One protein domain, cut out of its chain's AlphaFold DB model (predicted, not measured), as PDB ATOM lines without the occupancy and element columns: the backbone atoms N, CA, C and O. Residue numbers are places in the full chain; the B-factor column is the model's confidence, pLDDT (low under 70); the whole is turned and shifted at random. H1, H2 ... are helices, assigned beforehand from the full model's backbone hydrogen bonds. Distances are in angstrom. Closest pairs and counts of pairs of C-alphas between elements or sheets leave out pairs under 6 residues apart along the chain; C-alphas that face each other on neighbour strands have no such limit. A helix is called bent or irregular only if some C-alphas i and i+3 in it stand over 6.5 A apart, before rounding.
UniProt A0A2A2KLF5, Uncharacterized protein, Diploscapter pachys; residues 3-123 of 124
ATOM      1  N   ASP A   3     127.652 180.643 173.860       73.31
ATOM      2  CA  ASP A   3     127.873 182.077 174.078       73.31
ATOM      3  C   ASP A   3     129.163 182.595 173.419       73.31
ATOM      4  O   ASP A   3     129.181 183.641 172.786       73.31
ATOM      5  N   GLY A   4     130.260 181.831 173.471       70.50
ATOM      6  CA  GLY A   4     131.515 182.286 172.867       70.50
ATOM      7  C   GLY A   4     131.472 182.416 171.347       70.50
ATOM      8  O   GLY A   4     132.202 183.228 170.786       70.50
ATOM      9  N   TRP A   5     130.638 181.640 170.660       78.81
ATOM     10  CA  TRP A   5     130.431 181.801 169.219       78.81
ATOM     11  C   TRP A   5     129.476 182.948 168.897       78.81
ATOM     12  O   TRP A   5     129.676 183.617 167.885       78.81
ATOM     13  N   GLU A   6     128.480 183.190 169.749       77.12
ATOM     14  CA  GLU A   6     127.508 184.280 169.586       77.12
ATOM     15  C   GLU A   6     128.216 185.642 169.547       77.12
ATOM     16  O   GLU A   6     127.939 186.470 168.679       77.12
ATOM     17  N   GLU A   7     129.251 185.811 170.367       75.06
ATOM     18  CA  GLU A   7     130.076 187.021 170.431       75.06
ATOM     19  C   GLU A   7     130.739 187.404 169.101       75.06
ATOM     20  O   GLU A   7     130.919 188.593 168.809       75.06
ATOM     21  N   LEU A   8     131.097 186.402 168.293       77.00
ATOM     22  CA  LEU A   8     131.711 186.593 166.978       77.00
ATOM     23  C   LEU A   8     130.681 186.972 165.908       77.00
ATOM     24  O   LEU A   8     131.050 187.587 164.915       77.00
ATOM     25  N   VAL A   9     129.410 186.606 166.101       77.56
ATOM     26  CA  VAL A   9     128.311 186.913 165.172       77.56
ATOM     27  C   VAL A   9     127.762 188.317 165.420       77.56
ATOM     28  O   VAL A   9     127.390 189.010 164.479       77.56
ATOM     29  N   VAL A  10     127.721 188.750 166.682       76.31
ATOM     30  CA  VAL A  10     127.163 190.054 167.073       76.31
ATOM     31  C   VAL A  10     128.130 191.214 166.791       76.31
ATOM     32  O   VAL A  10     127.688 192.349 166.614       76.31
ATOM     33  N   THR A  11     129.443 190.962 166.742       76.12
ATOM     34  CA  THR A  11     130.455 192.019 166.571       76.12
ATOM     35  C   THR A  11     130.953 192.108 165.125       76.12
ATOM     36  O   THR A  11     131.746 191.271 164.699       76.12
ATOM     37  N   ASP A  12     130.569 193.170 164.411       71.81
ATOM     38  CA  ASP A  12     131.070 193.514 163.071       71.81
ATOM     39  C   ASP A  12     131.512 194.997 163.032       71.81
ATOM     40  O   ASP A  12     130.696 195.875 163.330       71.81
ATOM     41  N   PRO A  13     132.789 195.320 162.732       76.31
ATOM     42  CA  PRO A  13     133.882 194.407 162.395       76.31
ATOM     43  C   PRO A  13     134.419 193.645 163.610       76.31
ATOM     44  O   PRO A  13     134.475 194.162 164.729       76.31
ATOM     45  N   LEU A  14     134.882 192.416 163.366       80.75
ATOM     46  CA  LEU A  14     135.534 191.593 164.381       80.75
ATOM     47  C   LEU A  14     136.774 192.312 164.941       80.75
ATOM     48  O   LEU A  14     137.656 192.721 164.187       80.75
ATOM     49  N   ASN A  15     136.847 192.441 166.268       84.25
ATOM     50  CA  ASN A  15     137.926 193.143 166.964       84.25
ATOM     51  C   ASN A  15     138.535 192.305 168.101       84.25
ATOM     52  O   ASN A  15     138.005 191.263 168.495       84.25
ATOM     53  N   ASP A  16     139.642 192.786 168.663       86.19
ATOM     54  CA  ASP A  16     140.403 192.093 169.711       86.19
ATOM     55  C   ASP A  16     139.569 191.791 170.958       86.19
ATOM     56  O   ASP A  16     139.742 190.751 171.591       86.19
ATOM     57  N   GLN A  17     138.629 192.674 171.298       88.62
ATOM     58  CA  GLN A  17     137.746 192.489 172.445       88.62
ATOM     59  C   GLN A  17     136.749 191.347 172.209       88.62
ATOM     60  O   GLN A  17     136.465 190.580 173.131       88.62
ATOM     61  N   ALA A  18     136.213 191.206 170.996       88.56
ATOM     62  CA  ALA A  18     135.374 190.069 170.626       88.56
ATOM     63  C   ALA A  18     136.174 188.760 170.645       88.56
ATOM     64  O   ALA A  18     135.715 187.778 171.226       88.56
ATOM     65  N   LEU A  19     137.405 188.768 170.120       90.12
ATOM     66  CA  LEU A  19     138.304 187.610 170.169       90.12
ATOM     67  C   LEU A  19     138.631 187.191 171.611       90.12
ATOM     68  O   LEU A  19     138.580 186.004 171.936       90.12
ATOM     69  N   ALA A  20     138.916 188.149 172.494       91.31
ATOM     70  CA  ALA A  20     139.193 187.880 173.904       91.31
ATOM     71  C   ALA A  20     137.963 187.320 174.640       91.31
ATOM     72  O   ALA A  20     138.080 186.351 175.395       91.31
ATOM     73  N   ARG A  21     136.770 187.886 174.395       91.75
ATOM     74  CA  ARG A  21     135.508 187.386 174.969       91.75
ATOM     75  C   ARG A  21     135.175 185.981 174.479       91.75
ATOM     76  O   ARG A  21     134.824 185.135 175.301       91.75
ATOM     77  N   HIS A  22     135.351 185.704 173.186       92.44
ATOM     78  CA  HIS A  22     135.224 184.358 172.624       92.44
ATOM     79  C   HIS A  22     136.141 183.367 173.350       92.44
ATOM     80  O   HIS A  22     135.697 182.315 173.815       92.44
ATOM     81  N   ALA A  23     137.423 183.710 173.483       94.19
ATOM     82  CA  ALA A  23     138.410 182.828 174.087       94.19
ATOM     83  C   ALA A  23     138.120 182.541 175.567       94.19
ATOM     84  O   ALA A  23     138.262 181.397 176.011       94.19
ATOM     85  N   ASP A  24     137.684 183.544 176.334       94.62
ATOM     86  CA  ASP A  24     137.364 183.384 177.756       94.62
ATOM     87  C   ASP A  24     136.067 182.592 177.986       94.62
ATOM     88  O   ASP A  24     136.062 181.593 178.715       94.62
ATOM     89  N   SER A  25     134.984 182.968 177.302       93.19
ATOM     90  CA  SER A  25     133.677 182.308 177.422       93.19
ATOM     91  C   SER A  25     133.705 180.865 176.914       93.19
ATOM     92  O   SER A  25     133.127 179.974 177.536       93.19
ATOM     93  N   ARG A  26     134.423 180.584 175.820       92.50
ATOM     94  CA  ARG A  26     134.485 179.235 175.255       92.50
ATOM     95  C   ARG A  26     135.580 178.388 175.877       92.50
ATOM     96  O   ARG A  26     135.302 177.332 176.443       92.50
ATOM     97  N   GLY A  27     136.823 178.820 175.723       95.12
ATOM     98  CA  GLY A  27     137.994 178.036 176.090       95.12
ATOM     99  C   GLY A  27     138.323 178.139 177.570       95.12
ATOM    100  O   GLY A  27     138.472 177.120 178.248       95.12
ATOM    101  N   GLY A  28     138.396 179.369 178.081       96.12
ATOM    102  CA  GLY A  28     138.712 179.646 179.480       96.12
ATOM    103  C   GLY A  28     137.742 178.958 180.436       96.12
ATOM    104  O   GLY A  28     138.166 178.229 181.337       96.12
ATOM    105  N   THR A  29     136.441 179.118 180.192       95.38
ATOM    106  CA  THR A  29     135.397 178.507 181.022       95.38
ATOM    107  C   THR A  29     135.399 176.981 180.931       95.38
ATOM    108  O   THR A  29     135.316 176.313 181.965       95.38
ATOM    109  N   LEU A  30     135.572 176.407 179.733       95.19
ATOM    110  CA  LEU A  30     135.650 174.953 179.545       95.19
ATOM    111  C   LEU A  30     136.809 174.337 180.337       95.19
ATOM    112  O   LEU A  30     136.612 173.371 181.074       95.19
ATOM    113  N   PHE A  31     138.011 174.901 180.218       96.62
ATOM    114  CA  PHE A  31     139.186 174.371 180.905       96.62
ATOM    115  C   PHE A  31     139.099 174.572 182.421       96.62
ATOM    116  O   PHE A  31     139.495 173.682 183.173       96.62
ATOM    117  N   ALA A  32     138.545 175.694 182.888       95.38
ATOM    118  CA  ALA A  32     138.308 175.921 184.312       95.38
ATOM    119  C   ALA A  32     137.310 174.903 184.896       95.38
ATOM    120  O   ALA A  32     137.553 174.339 185.963       95.38
ATOM    121  N   LEU A  33     136.213 174.621 184.182       95.56
ATOM    122  CA  LEU A  33     135.239 173.592 184.558       95.56
ATOM    123  C   LEU A  33     135.865 172.196 184.585       95.56
ATOM    124  O   LEU A  33     135.694 171.473 185.566       95.56
ATOM    125  N   ALA A  34     136.626 171.834 183.550       95.44
ATOM    126  CA  ALA A  34     137.321 170.552 183.495       95.44
ATOM    127  C   ALA A  34     138.315 170.405 184.659       95.44
ATOM    128  O   ALA A  34     138.375 169.358 185.297       95.44
ATOM    129  N   GLY A  35     139.031 171.479 184.998       94.62
ATOM    130  CA  GLY A  35     139.879 171.541 186.182       94.62
ATOM    131  C   GLY A  35     139.128 171.264 187.478       94.62
ATOM    132  O   GLY A  35     139.551 170.417 188.264       94.62
ATOM    133  N   ARG A  36     137.978 171.920 187.684       94.38
ATOM    134  CA  ARG A  36     137.117 171.677 188.853       94.38
ATOM    135  C   ARG A  36     136.694 170.215 188.964       94.38
ATOM    136  O   ARG A  36     136.828 169.642 190.040       94.38
ATOM    137  N   LEU A  37     136.247 169.614 187.862       95.62
ATOM    138  CA  LEU A  37     135.846 168.201 187.824       95.62
ATOM    139  C   LEU A  37     137.007 167.251 188.144       95.62
ATOM    140  O   LEU A  37     136.802 166.207 188.752       95.62
ATOM    141  N   LEU A  38     138.229 167.628 187.765       93.44
ATOM    142  CA  LEU A  38     139.449 166.857 188.011       93.44
ATOM    143  C   LEU A  38     140.119 167.193 189.355       93.44
ATOM    144  O   LEU A  38     141.197 166.678 189.640       93.44
ATOM    145  N   GLY A  39     139.528 168.065 190.180       92.62
ATOM    146  CA  GLY A  39     140.101 168.472 191.467       92.62
ATOM    147  C   GLY A  39     141.355 169.351 191.359       92.62
ATOM    148  O   GLY A  39     142.152 169.403 192.291       92.62
ATOM    149  N   ALA A  40     141.558 170.049 190.236       90.38
ATOM    150  CA  ALA A  40     142.700 170.931 189.997       90.38
ATOM    151  C   ALA A  40     142.250 172.288 189.436       90.38
ATOM    152  O   ALA A  40     141.781 172.375 188.307       90.38
ATOM    153  N   GLN A  41     142.454 173.374 190.189       88.94
ATOM    154  CA  GLN A  41     142.037 174.727 189.786       88.94
ATOM    155  C   GLN A  41     143.185 175.747 189.617       88.94
ATOM    156  O   GLN A  41     143.029 176.894 190.042       88.94
ATOM    157  N   PRO A  42     144.353 175.412 189.028       88.44
ATOM    158  CA  PRO A  42     145.332 176.454 188.763       88.44
ATOM    159  C   PRO A  42     144.845 177.403 187.665       88.44
ATOM    160  O   PRO A  42     144.224 176.992 186.682       88.44
ATOM    161  N   THR A  43     145.209 178.679 187.799       90.56
ATOM    162  CA  THR A  43     144.909 179.747 186.827       90.56
ATOM    163  C   THR A  43     145.370 179.406 185.409       90.56
ATOM    164  O   THR A  43     144.745 179.828 184.436       90.56
ATOM    165  N   VAL A  44     146.411 178.576 185.296       93.12
ATOM    166  CA  VAL A  44     146.978 178.084 184.038       93.12
ATOM    167  C   VAL A  44     145.966 177.353 183.150       93.12
ATOM    168  O   VAL A  44     146.070 177.448 181.932       93.12
ATOM    169  N   LEU A  45     144.952 176.686 183.721       95.25
ATOM    170  CA  LEU A  45     143.933 175.982 182.932       95.25
ATOM    171  C   LEU A  45     143.095 176.970 182.126       95.25
ATOM    172  O   LEU A  45     142.896 176.765 180.934       95.25
ATOM    173  N   ARG A  46     142.648 178.064 182.753       96.38
ATOM    174  CA  ARG A  46     141.850 179.088 182.066       96.38
ATOM    175  C   ARG A  46     142.651 179.737 180.935       96.38
ATOM    176  O   ARG A  46     142.135 179.866 179.833       96.38
ATOM    177  N   ILE A  47     143.920 180.068 181.189       96.69
ATOM    178  CA  ILE A  47     144.829 180.638 180.179       96.69
ATOM    179  C   ILE A  47     145.015 179.647 179.019       96.69
ATOM    180  O   ILE A  47     144.834 179.996 177.858       96.69
ATOM    181  N   ALA A  48     145.300 178.378 179.318       97.31
ATOM    182  CA  ALA A  48     145.442 177.338 178.302       97.31
ATOM    183  C   ALA A  48     144.178 177.175 177.451       97.31
ATOM    184  O   ALA A  48     144.269 177.026 176.234       97.31
ATOM    185  N   GLY A  49     143.009 177.241 178.090       97.38
ATOM    186  CA  GLY A  49     141.720 177.185 177.421       97.38
ATOM    187  C   GLY A  49     141.506 178.349 176.462       97.38
ATOM    188  O   GLY A  49     141.113 178.120 175.324       97.38
ATOM    189  N   GLN A  50     141.821 179.579 176.875       97.69
ATOM    190  CA  GLN A  50     141.759 180.753 175.996       97.69
ATOM    191  C   GLN A  50     142.647 180.576 174.758       97.69
ATOM    192  O   GLN A  50     142.194 180.754 173.629       97.69
ATOM    193  N   GLY A  51     143.895 180.145 174.956       97.75
ATOM    194  CA  GLY A  51     144.821 179.883 173.856       97.75
ATOM    195  C   GLY A  51     144.350 178.761 172.925       97.75
ATOM    196  O   GLY A  51     144.465 178.879 171.706       97.75
ATOM    197  N   TRP A  52     143.765 177.699 173.484       97.88
ATOM    198  CA  TRP A  52     143.140 176.620 172.718       97.88
ATOM    199  C   TRP A  52     141.953 177.123 171.882       97.88
ATOM    200  O   TRP A  52     141.856 176.775 170.710       97.88
ATOM    201  N   ALA A  53     141.098 177.987 172.438       97.25
ATOM    202  CA  ALA A  53     139.969 178.564 171.709       97.25
ATOM    203  C   ALA A  53     140.416 179.490 170.568       97.25
ATOM    204  O   ALA A  53     139.847 179.421 169.484       97.25
ATOM    205  N   HIS A  54     141.470 180.292 170.756       97.38
ATOM    206  CA  HIS A  54     142.049 181.075 169.660       97.38
ATOM    207  C   HIS A  54     142.612 180.188 168.539       97.38
ATOM    208  O   HIS A  54     142.418 180.492 167.363       97.38
ATOM    209  N   ALA A  55     143.277 179.080 168.885       97.06
ATOM    210  CA  ALA A  55     143.789 178.128 167.899       97.06
ATOM    211  C   ALA A  55     142.652 177.443 167.124       97.06
ATOM    212  O   ALA A  55     142.742 177.279 165.909       97.06
ATOM    213  N   ASP A  56     141.578 177.063 167.821       95.31
ATOM    214  CA  ASP A  56     140.369 176.507 167.212       95.31
ATOM    215  C   ASP A  56     139.713 177.523 166.269       95.31
ATOM    216  O   ASP A  56     139.417 177.195 165.123       95.31
ATOM    217  N   LEU A  57     139.557 178.776 166.705       93.69
ATOM    218  CA  LEU A  57     138.989 179.846 165.889       93.69
ATOM    219  C   LEU A  57     139.815 180.098 164.624       93.69
ATOM    220  O   LEU A  57     139.252 180.144 163.533       93.69
ATOM    221  N   ALA A  58     141.142 180.190 164.740       94.50
ATOM    222  CA  ALA A  58     142.027 180.400 163.596       94.50
ATOM    223  C   ALA A  58     141.847 179.339 162.496       94.50
ATOM    224  O   ALA A  58     141.933 179.661 161.315       94.50
ATOM    225  N   ARG A  59     141.547 178.086 162.870       92.75
ATOM    226  CA  ARG A  59     141.297 176.984 161.923       92.75
ATOM    227  C   ARG A  59     139.942 177.064 161.218       92.75
ATOM    228  O   ARG A  59     139.771 176.411 160.194       92.75
ATOM    229  N   HIS A  60     138.992 177.814 161.770       90.75
ATOM    230  CA  HIS A  60     137.642 177.968 161.227       90.75
ATOM    231  C   HIS A  60     137.434 179.305 160.495       90.75
ATOM    232  O   HIS A  60     136.393 179.501 159.871       90.75
ATOM    233  N   LEU A  61     138.406 180.223 160.542       90.69
ATOM    234  CA  LEU A  61     138.356 181.497 159.829       90.69
ATOM    235  C   LEU A  61     138.812 181.340 158.372       90.69
ATOM    236  O   LEU A  61     139.857 180.763 158.089       90.69
ATOM    237  N   THR A  62     138.044 181.912 157.443       89.31
ATOM    238  CA  THR A  62     138.384 181.964 156.008       89.31
ATOM    239  C   THR A  62     139.175 183.218 155.633       89.31
ATOM    240  O   THR A  62     139.926 183.217 154.659       89.31
ATOM    241  N   VAL A  63     139.030 184.294 156.410       90.06
ATOM    242  CA  VAL A  63     139.750 185.556 156.212       90.06
ATOM    243  C   VAL A  63     141.160 185.424 156.790       90.06
ATOM    244  O   VAL A  63     141.334 185.418 158.010       90.06
ATOM    245  N   ALA A  64     142.168 185.358 155.915       91.38
ATOM    246  CA  ALA A  64     143.559 185.075 156.287       91.38
ATOM    247  C   ALA A  64     144.109 186.012 157.376       91.38
ATOM    248  O   ALA A  64     144.668 185.538 158.358       91.38
ATOM    249  N   VAL A  65     143.868 187.326 157.268       90.69
ATOM    250  CA  VAL A  65     144.360 188.296 158.265       90.69
ATOM    251  C   VAL A  65     143.781 188.050 159.664       90.69
ATOM    252  O   VAL A  65     144.492 188.168 160.660       90.69
ATOM    253  N   LEU A  66     142.509 187.646 159.758       89.88
ATOM    254  CA  LEU A  66     141.874 187.322 161.037       89.88
ATOM    255  C   LEU A  66     142.377 185.976 161.576       89.88
ATOM    256  O   LEU A  66     142.593 185.841 162.780       89.88
ATOM    257  N   ALA A  67     142.602 184.996 160.695       93.06
ATOM    258  CA  ALA A  67     143.171 183.701 161.060       93.06
ATOM    259  C   ALA A  67     144.609 183.835 161.596       93.06
ATOM    260  O   ALA A  67     144.951 183.227 162.614       93.06
ATOM    261  N   ASP A  68     145.433 184.673 160.964       94.62
ATOM    262  CA  ASP A  68     146.792 184.982 161.413       94.62
ATOM    263  C   ASP A  68     146.781 185.698 162.763       94.62
ATOM    264  O   ASP A  68     147.545 185.342 163.667       94.62
ATOM    265  N   HIS A  69     145.866 186.654 162.935       93.56
ATOM    266  CA  HIS A  69     145.710 187.374 164.189       93.56
ATOM    267  C   HIS A  69     145.293 186.441 165.342       93.56
ATOM    268  O   HIS A  69     145.955 186.403 166.384       93.56
ATOM    269  N   ALA A  70     144.277 185.597 165.134       94.75
ATOM    270  CA  ALA A  70     143.871 184.581 166.105       94.75
ATOM    271  C   ALA A  70     145.005 183.577 166.397       94.75
ATOM    272  O   ALA A  70     145.246 183.222 167.551       94.75
ATOM    273  N   SER A  71     145.774 183.176 165.378       96.56
ATOM    274  CA  SER A  71     146.943 182.302 165.547       96.56
ATOM    275  C   SER A  71     148.040 182.951 166.397       96.56
ATOM    276  O   SER A  71     148.677 182.274 167.206       96.56
ATOM    277  N   ALA A  72     148.280 184.256 166.245       96.38
ATOM    278  CA  ALA A  72     149.236 184.998 167.064       96.38
ATOM    279  C   ALA A  72     148.798 185.051 168.538       96.38
ATOM    280  O   ALA A  72     149.594 184.726 169.426       96.38
ATOM    281  N   GLN A  73     147.522 185.356 168.798       96.38
ATOM    282  CA  GLN A  73     146.946 185.341 170.148       96.38
ATOM    283  C   GLN A  73     147.022 183.947 170.786       96.38
ATOM    284  O   GLN A  73     147.404 183.810 171.954       96.38
ATOM    285  N   ALA A  74     146.743 182.896 170.010       97.62
ATOM    286  CA  ALA A  74     146.873 181.516 170.457       97.62
ATOM    287  C   ALA A  74     148.314 181.181 170.871       97.62
ATOM    288  O   ALA A  74     148.531 180.666 171.969       97.62
ATOM    289  N   ARG A  75     149.315 181.516 170.041       97.44
ATOM    290  CA  ARG A  75     150.736 181.261 170.347       97.44
ATOM    291  C   ARG A  75     151.185 181.963 171.626       97.44
ATOM    292  O   ARG A  75     151.831 181.325 172.459       97.44
ATOM    293  N   ALA A  76     150.833 183.238 171.797       96.69
ATOM    294  CA  ALA A  76     151.189 184.010 172.986       96.69
ATOM    295  C   ALA A  76     150.578 183.393 174.258       96.69
ATOM    296  O   ALA A  76     151.288 183.079 175.216       96.69
ATOM    297  N   THR A  77     149.272 183.125 174.222       96.62
ATOM    298  CA  THR A  77     148.515 182.614 175.371       96.62
ATOM    299  C   THR A  77     148.934 181.188 175.747       96.62
ATOM    300  O   THR A  77     149.148 180.878 176.920       96.62
ATOM    301  N   LEU A  78     149.128 180.307 174.761       97.38
ATOM    302  CA  LEU A  78     149.596 178.940 175.001       97.38
ATOM    303  C   LEU A  78     151.035 178.929 175.525       97.38
ATOM    304  O   LEU A  78     151.343 178.164 176.436       97.38
ATOM    305  N   SER A  79     151.914 179.794 175.015       96.38
ATOM    306  CA  SER A  79     153.276 179.919 175.550       96.38
ATOM    307  C   SER A  79     153.254 180.302 177.028       96.38
ATOM    308  O   SER A  79     153.935 179.656 177.824       96.38
ATOM    309  N   GLN A  80     152.405 181.261 177.414       95.81
ATOM    310  CA  GLN A  80     152.208 181.643 178.813       95.81
ATOM    311  C   GLN A  80     151.710 180.463 179.668       95.81
ATOM    312  O   GLN A  80     152.249 180.213 180.749       95.81
ATOM    313  N   ALA A  81     150.736 179.694 179.173       95.75
ATOM    314  CA  ALA A  81     150.150 178.561 179.893       95.75
ATOM    315  C   ALA A  81     151.126 177.391 180.140       95.75
ATOM    316  O   ALA A  81     150.922 176.584 181.043       95.75
ATOM    317  N   PHE A  82     152.199 177.269 179.363       95.75
ATOM    318  CA  PHE A  82     153.187 176.195 179.530       95.75
ATOM    319  C   PHE A  82     154.473 176.652 180.235       95.75
ATOM    320  O   PHE A  82     155.459 175.919 180.248       95.75
ATOM    321  N   THR A  83     154.477 177.840 180.852       93.94
ATOM    322  CA  THR A  83     155.592 178.286 181.713       93.94
ATOM    323  C   THR A  83     155.560 177.640 183.103       93.94
ATOM    324  O   THR A  83     156.608 177.436 183.715       93.94
ATOM    325  N   ALA A  84     154.370 177.281 183.594       89.75
ATOM    326  CA  ALA A  84     154.163 176.641 184.890       89.75
ATOM    327  C   ALA A  84     154.086 175.110 184.780       89.75
ATOM    328  O   ALA A  84     153.675 174.559 183.759       89.75
ATOM    329  N   THR A  85     154.425 174.417 185.868       91.56
ATOM    330  CA  THR A  85     154.237 172.962 185.973       91.56
ATOM    331  C   THR A  85     152.759 172.625 186.157       91.56
ATOM    332  O   THR A  85     152.100 173.155 187.052       91.56
ATOM    333  N   TRP A  86     152.247 171.693 185.355       94.62
ATOM    334  CA  TRP A  86     150.853 171.265 185.424       94.62
ATOM    335  C   TRP A  86     150.627 170.181 186.487       94.62
ATOM    336  O   TRP A  86     151.341 169.164 186.497       94.62
ATOM    337  N   PRO A  87     149.607 170.334 187.356       93.75
ATOM    338  CA  PRO A  87     149.291 169.319 188.353       93.75
ATOM    339  C   PRO A  87     148.788 168.051 187.662       93.75
ATOM    340  O   PRO A  87     148.090 168.122 186.650       93.75
ATOM    341  N   ALA A  88     149.123 166.887 188.224       94.62
ATOM    342  CA  ALA A  88     148.820 165.585 187.625       94.62
ATOM    343  C   ALA A  88     147.354 165.417 187.167       94.62
ATOM    344  O   ALA A  88     147.169 165.001 186.020       94.62
ATOM    345  N   PRO A  89     146.329 165.812 187.954       94.56
ATOM    346  CA  PRO A  89     144.938 165.648 187.538       94.56
ATOM    347  C   PRO A  89     144.569 166.472 186.298       94.56
ATOM    348  O   PRO A  89     143.766 166.030 185.484       94.56
ATOM    349  N   ALA A  90     145.198 167.635 186.092       95.00
ATOM    350  CA  ALA A  90     144.895 168.521 184.966       95.00
ATOM    351  C   ALA A  90     145.656 168.176 183.676       95.00
ATOM    352  O   ALA A  90     145.365 168.748 182.625       95.00
ATOM    353  N   ARG A  91     146.634 167.258 183.712       95.12
ATOM    354  CA  ARG A  91     147.490 166.969 182.544       95.12
ATOM    355  C   ARG A  91     146.702 166.420 181.360       95.12
ATOM    356  O   ARG A  91     147.050 166.721 180.227       95.12
ATOM    357  N   ALA A  92     145.634 165.657 181.593       92.62
ATOM    358  CA  ALA A  92     144.784 165.160 180.507       92.62
ATOM    359  C   ALA A  92     144.164 166.311 179.695       92.62
ATOM    360  O   ALA A  92     144.195 166.285 178.470       92.62
ATOM    361  N   VAL A  93     143.689 167.355 180.378       95.00
ATOM    362  CA  VAL A  93     143.156 168.572 179.748       95.00
ATOM    363  C   VAL A  93     144.286 169.409 179.143       95.00
ATOM    364  O   VAL A  93     144.159 169.911 178.030       95.00
ATOM    365  N   GLY A  94     145.432 169.496 179.825       96.12
ATOM    366  CA  GLY A  94     146.619 170.188 179.317       96.12
ATOM    367  C   GLY A  94     147.137 169.631 177.988       96.12
ATOM    368  O   GLY A  94     147.632 170.397 177.166       96.12
ATOM    369  N   VAL A  95     146.960 168.331 177.715       97.12
ATOM    370  CA  VAL A  95     147.318 167.733 176.415       97.12
ATOM    371  C   VAL A  95     146.547 168.378 175.258       97.12
ATOM    372  O   VAL A  95     147.130 168.561 174.195       97.12
ATOM    373  N   LEU A  96     145.288 168.789 175.449       96.69
ATOM    374  CA  LEU A  96     144.504 169.454 174.397       96.69
ATOM    375  C   LEU A  96     145.111 170.812 174.016       96.69
ATOM    376  O   LEU A  96     145.288 171.109 172.835       96.69
ATOM    377  N   ALA A  97     145.490 171.612 175.015       97.38
ATOM    378  CA  ALA A  97     146.178 172.882 174.792       97.38
ATOM    379  C   ALA A  97     147.586 172.680 174.208       97.38
ATOM    380  O   ALA A  97     148.029 173.457 173.362       97.38
ATOM    381  N   LEU A  98     148.283 171.613 174.615       97.44
ATOM    382  CA  LEU A  98     149.598 171.280 174.075       97.44
ATOM    383  C   LEU A  98     149.497 170.902 172.596       97.44
ATOM    384  O   LEU A  98     150.290 171.388 171.798       97.44
ATOM    385  N   LEU A  99     148.518 170.084 172.212       97.06
ATOM    386  CA  LEU A  99     148.281 169.727 170.813       97.06
ATOM    387  C   LEU A  99     147.960 170.959 169.964       97.06
ATOM    388  O   LEU A  99     148.578 171.133 168.918       97.06
ATOM    389  N   ALA A 100     147.098 171.859 170.446       97.19
ATOM    390  CA  ALA A 100     146.820 173.123 169.759       97.19
ATOM    391  C   ALA A 100     148.097 173.952 169.535       97.19
ATOM    392  O   ALA A 100     148.331 174.464 168.442       97.19
ATOM    393  N   ARG A 101     148.974 174.025 170.543       96.56
ATOM    394  CA  ARG A 101     150.273 174.700 170.425       96.56
ATOM    395  C   ARG A 101     151.176 174.023 169.389       96.56
ATOM    396  O   ARG A 101     151.781 174.702 168.568       96.56
ATOM    397  N   LEU A 102     151.267 172.696 169.424       95.88
ATOM    398  CA  LEU A 102     152.079 171.908 168.493       95.88
ATOM    399  C   LEU A 102     151.580 172.012 167.050       95.88
ATOM    400  O   LEU A 102     152.376 171.968 166.117       95.88
ATOM    401  N   ASP A 103     150.273 172.142 166.846       94.75
ATOM    402  CA  ASP A 103     149.694 172.355 165.523       94.75
ATOM    403  C   ASP A 103     150.046 173.735 164.961       94.75
ATOM    404  O   ASP A 103     150.342 173.834 163.773       94.75
ATOM    405  N   LEU A 104     150.122 174.764 165.811       94.31
ATOM    406  CA  LEU A 104     150.562 176.112 165.429       94.31
ATOM    407  C   LEU A 104     152.070 176.223 165.161       94.31
ATOM    408  O   LEU A 104     152.485 177.113 164.414       94.31
ATOM    409  N   GLU A 105     152.881 175.384 165.814       93.25
ATOM    410  CA  GLU A 105     154.340 175.298 165.632       93.25
ATOM    411  C   GLU A 105     154.726 174.413 164.428       93.25
ATOM    412  O   GLU A 105     155.789 174.602 163.838       93.25
ATOM    413  N   GLY A 106     153.876 173.453 164.050       90.25
ATOM    414  CA  GLY A 106     154.166 172.469 163.008       90.25
ATOM    415  C   GLY A 106     155.079 171.327 163.480       90.25
ATOM    416  O   GLY A 106     155.155 170.999 164.666       90.25
ATOM    417  N   GLY A 107     155.751 170.663 162.536       90.56
ATOM    418  CA  GLY A 107     156.690 169.567 162.810       90.56
ATOM    419  C   GLY A 107     156.125 168.159 162.597       90.56
ATOM    420  O   GLY A 107     154.980 167.970 162.185       90.56
ATOM    421  N   THR A 108     156.962 167.147 162.847       93.94
ATOM    422  CA  THR A 108     156.636 165.749 162.528       93.94
ATOM    423  C   THR A 108     155.688 165.122 163.561       93.94
ATOM    424  O   THR A 108     155.780 165.438 164.753       93.94
ATOM    425  N   PRO A 109     154.817 164.173 163.159       93.81
ATOM    426  CA  PRO A 109     153.931 163.469 164.091       93.81
ATOM    427  C   PRO A 109     154.674 162.804 165.257       93.81
ATOM    428  O   PRO A 109     154.210 162.841 166.394       93.81
ATOM    429  N   LEU A 110     155.868 162.259 164.995       95.50
ATOM    430  CA  LEU A 110     156.697 161.615 166.014       95.50
ATOM    431  C   LEU A 110     157.198 162.610 167.071       95.50
ATOM    432  O   LEU A 110     157.140 162.321 168.266       95.50
ATOM    433  N   ALA A 111     157.650 163.799 166.656       94.56
ATOM    434  CA  ALA A 111     158.081 164.841 167.587       94.56
ATOM    435  C   ALA A 111     156.915 165.335 168.462       94.56
ATOM    436  O   ALA A 111     157.082 165.540 169.668       94.56
ATOM    437  N   LYS A 112     155.715 165.466 167.877       95.25
ATOM    438  CA  LYS A 112     154.493 165.819 168.615       95.25
ATOM    439  C   LYS A 112     154.138 164.754 169.656       95.25
ATOM    440  O   LYS A 112     153.936 165.093 170.822       95.25
ATOM    441  N   ALA A 113     154.135 163.478 169.265       95.44
ATOM    442  CA  ALA A 113     153.851 162.359 170.164       95.44
ATOM    443  C   ALA A 113     154.817 162.323 171.360       95.44
ATOM    444  O   ALA A 113     154.381 162.170 172.502       95.44
ATOM    445  N   TRP A 114     156.111 162.560 171.122       96.88
ATOM    446  CA  TRP A 114     157.111 162.646 172.187       96.88
ATOM    447  C   TRP A 114     156.855 163.788 173.172       96.88
ATOM    448  O   TRP A 114     156.955 163.587 174.383       96.88
ATOM    449  N   ARG A 115     156.493 164.981 172.682       96.44
ATOM    450  CA  ARG A 115     156.171 166.131 173.547       96.44
ATOM    451  C   ARG A 115     154.922 165.872 174.387       96.44
ATOM    452  O   ARG A 115     154.928 166.178 175.576       96.44
ATOM    453  N   VAL A 116     153.896 165.243 173.811       96.69
ATOM    454  CA  VAL A 116     152.687 164.828 174.542       96.69
ATOM    455  C   VAL A 116     153.013 163.792 175.619       96.69
ATOM    456  O   VAL A 116     152.587 163.949 176.766       96.69
ATOM    457  N   ALA A 117     153.792 162.759 175.282       96.75
ATOM    458  CA  ALA A 117     154.196 161.725 176.230       96.75
ATOM    459  C   ALA A 117     154.984 162.330 177.398       96.75
ATOM    460  O   ALA A 117     154.615 162.132 178.556       96.75
ATOM    461  N   ARG A 118     156.009 163.140 177.100       96.81
ATOM    462  CA  ARG A 118     156.796 163.860 178.108       96.81
ATOM    463  C   ARG A 118     155.889 164.671 179.031       96.81
ATOM    464  O   ARG A 118     155.936 164.454 180.238       96.81
ATOM    465  N   PHE A 119     155.031 165.523 178.475       96.94
ATOM    466  CA  PHE A 119     154.133 166.372 179.255       96.94
ATOM    467  C   PHE A 119     153.202 165.564 180.166       96.94
ATOM    468  O   PHE A 119     152.984 165.929 181.321       96.94
ATOM    469  N   ARG A 120     152.680 164.424 179.699       94.50
ATOM    470  CA  ARG A 120     151.812 163.563 180.515       94.50
ATOM    471  C   ARG A 120     152.534 163.032 181.762       94.50
ATOM    472  O   ARG A 120     151.933 162.981 182.838       94.50
ATOM    473  N   PHE A 121     153.822 162.706 181.648       94.69
ATOM    474  CA  PHE A 121     154.630 162.213 182.768       94.69
ATOM    475  C   PHE A 121     155.182 163.331 183.664       94.69
ATOM    476  O   PHE A 121     155.157 163.194 184.889       94.69
ATOM    477  N   THR A 122     155.631 164.450 183.094       94.50
ATOM    478  CA  THR A 122     156.345 165.512 183.829       94.50
ATOM    479  C   THR A 122     155.466 166.705 184.210       94.50
ATOM    480  O   THR A 122     155.785 167.417 185.159       94.50
ATOM    481  N   GLY A 123     154.373 166.946 183.483       92.75
ATOM    482  CA  GLY A 123     153.606 168.194 183.537       92.75
ATOM    483  C   GLY A 123     154.335 169.398 182.926       92.75
ATOM    484  O   GLY A 123     153.977 170.528 183.257       92.75
TER     485      GLY A 123
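Overview. This is residues 3 to 123 of the 124 residues of an uncharacterized protein of Diploscapter pachys (UniProt A0A2A2KLF5). Four helices, H2, H3, H4 and H5, make a somewhat splayed up-and-down bundle with H3 in the middle, and H2 crosses H3 steeply. Short H1 packs on the first part of H2 at one end of the length, and H6 folds back along H5 at the other. The printed part has 121 residues with six named helices, H1 to H6 in chain order, and no named strand; its class is all helix. It is compact, with a radius of gyration of the C-alphas of 14.3 A, and only just flat, spanning 44 by 33 by 18 A.

Along the chain. Find C-alpha 3 at (127.873, 182.077, 174.078), where H1, residues 3 to 10, begins. H2, residues 16 to 37, is the longest and runs 30.3 A from C-alpha 16 at (140.403, 192.093, 169.711). Next come H3, residues 43 to 60, 26.7 A long, and H4, residues 64 to 81, 25.4 A long. H5, residues 88 to 105, covers 24.7 A; it is irregular, with C-alphas 89 and 92 7.0 A apart, and has a kink of 40 degrees near residue 95. H6, residues 109 to 122, runs 20.0 A to C-alpha 122 at (156.345, 165.512, 183.829).

Arrangement. Start at the bundle H2 to H5, up and down, each helix running against the one before. H2 and H3 touch at a steep tilt of 53 degrees, closest at the C-alphas of Gly 27 and Gly 49, 4.0 A. H3 and H4 form a hairpin at a shallow tilt of 20 degrees; their closest C-alphas, of Gly 51 and Ala 74, are 4.3 A apart. H5 is the hub, touching four helices. It touches H3 closest at the C-alphas of Trp 52 and Ala 97, 5.2 A. With residues 97 to 104 alone it touches H4, closest at the C-alphas of Leu 78 and Arg 101, 6.3 A. With residues 89 to 93 alone it touches H2, closest at the C-alphas of Gly 35 and Ala 90, 6.0 A. H6 makes a hairpin with H5 at 27 degrees, a shallow tilt, closest at the C-alphas of Arg 91 and Arg 120, 5.9 A. H1 makes a hairpin with H2, touching its residues 18 to 26 alone, closest at the C-alphas of Gly 4 and His 22, 4.3 A. H1 and H6 are apart. In H3, H4 and H6 every O i to N i+4 pair is within hydrogen-bond range; H1 has 3 of 4, H2 17 of 18 and H5 10 of 14.

Size, cuts and confidence. The two C-alphas farthest apart are those of Asp 12 and Phe 121, 43.8 A. The printed part has no cut and no long link. Mean pLDDT of the printed part is 92.5, and of H1 76; no printed residue is under 70.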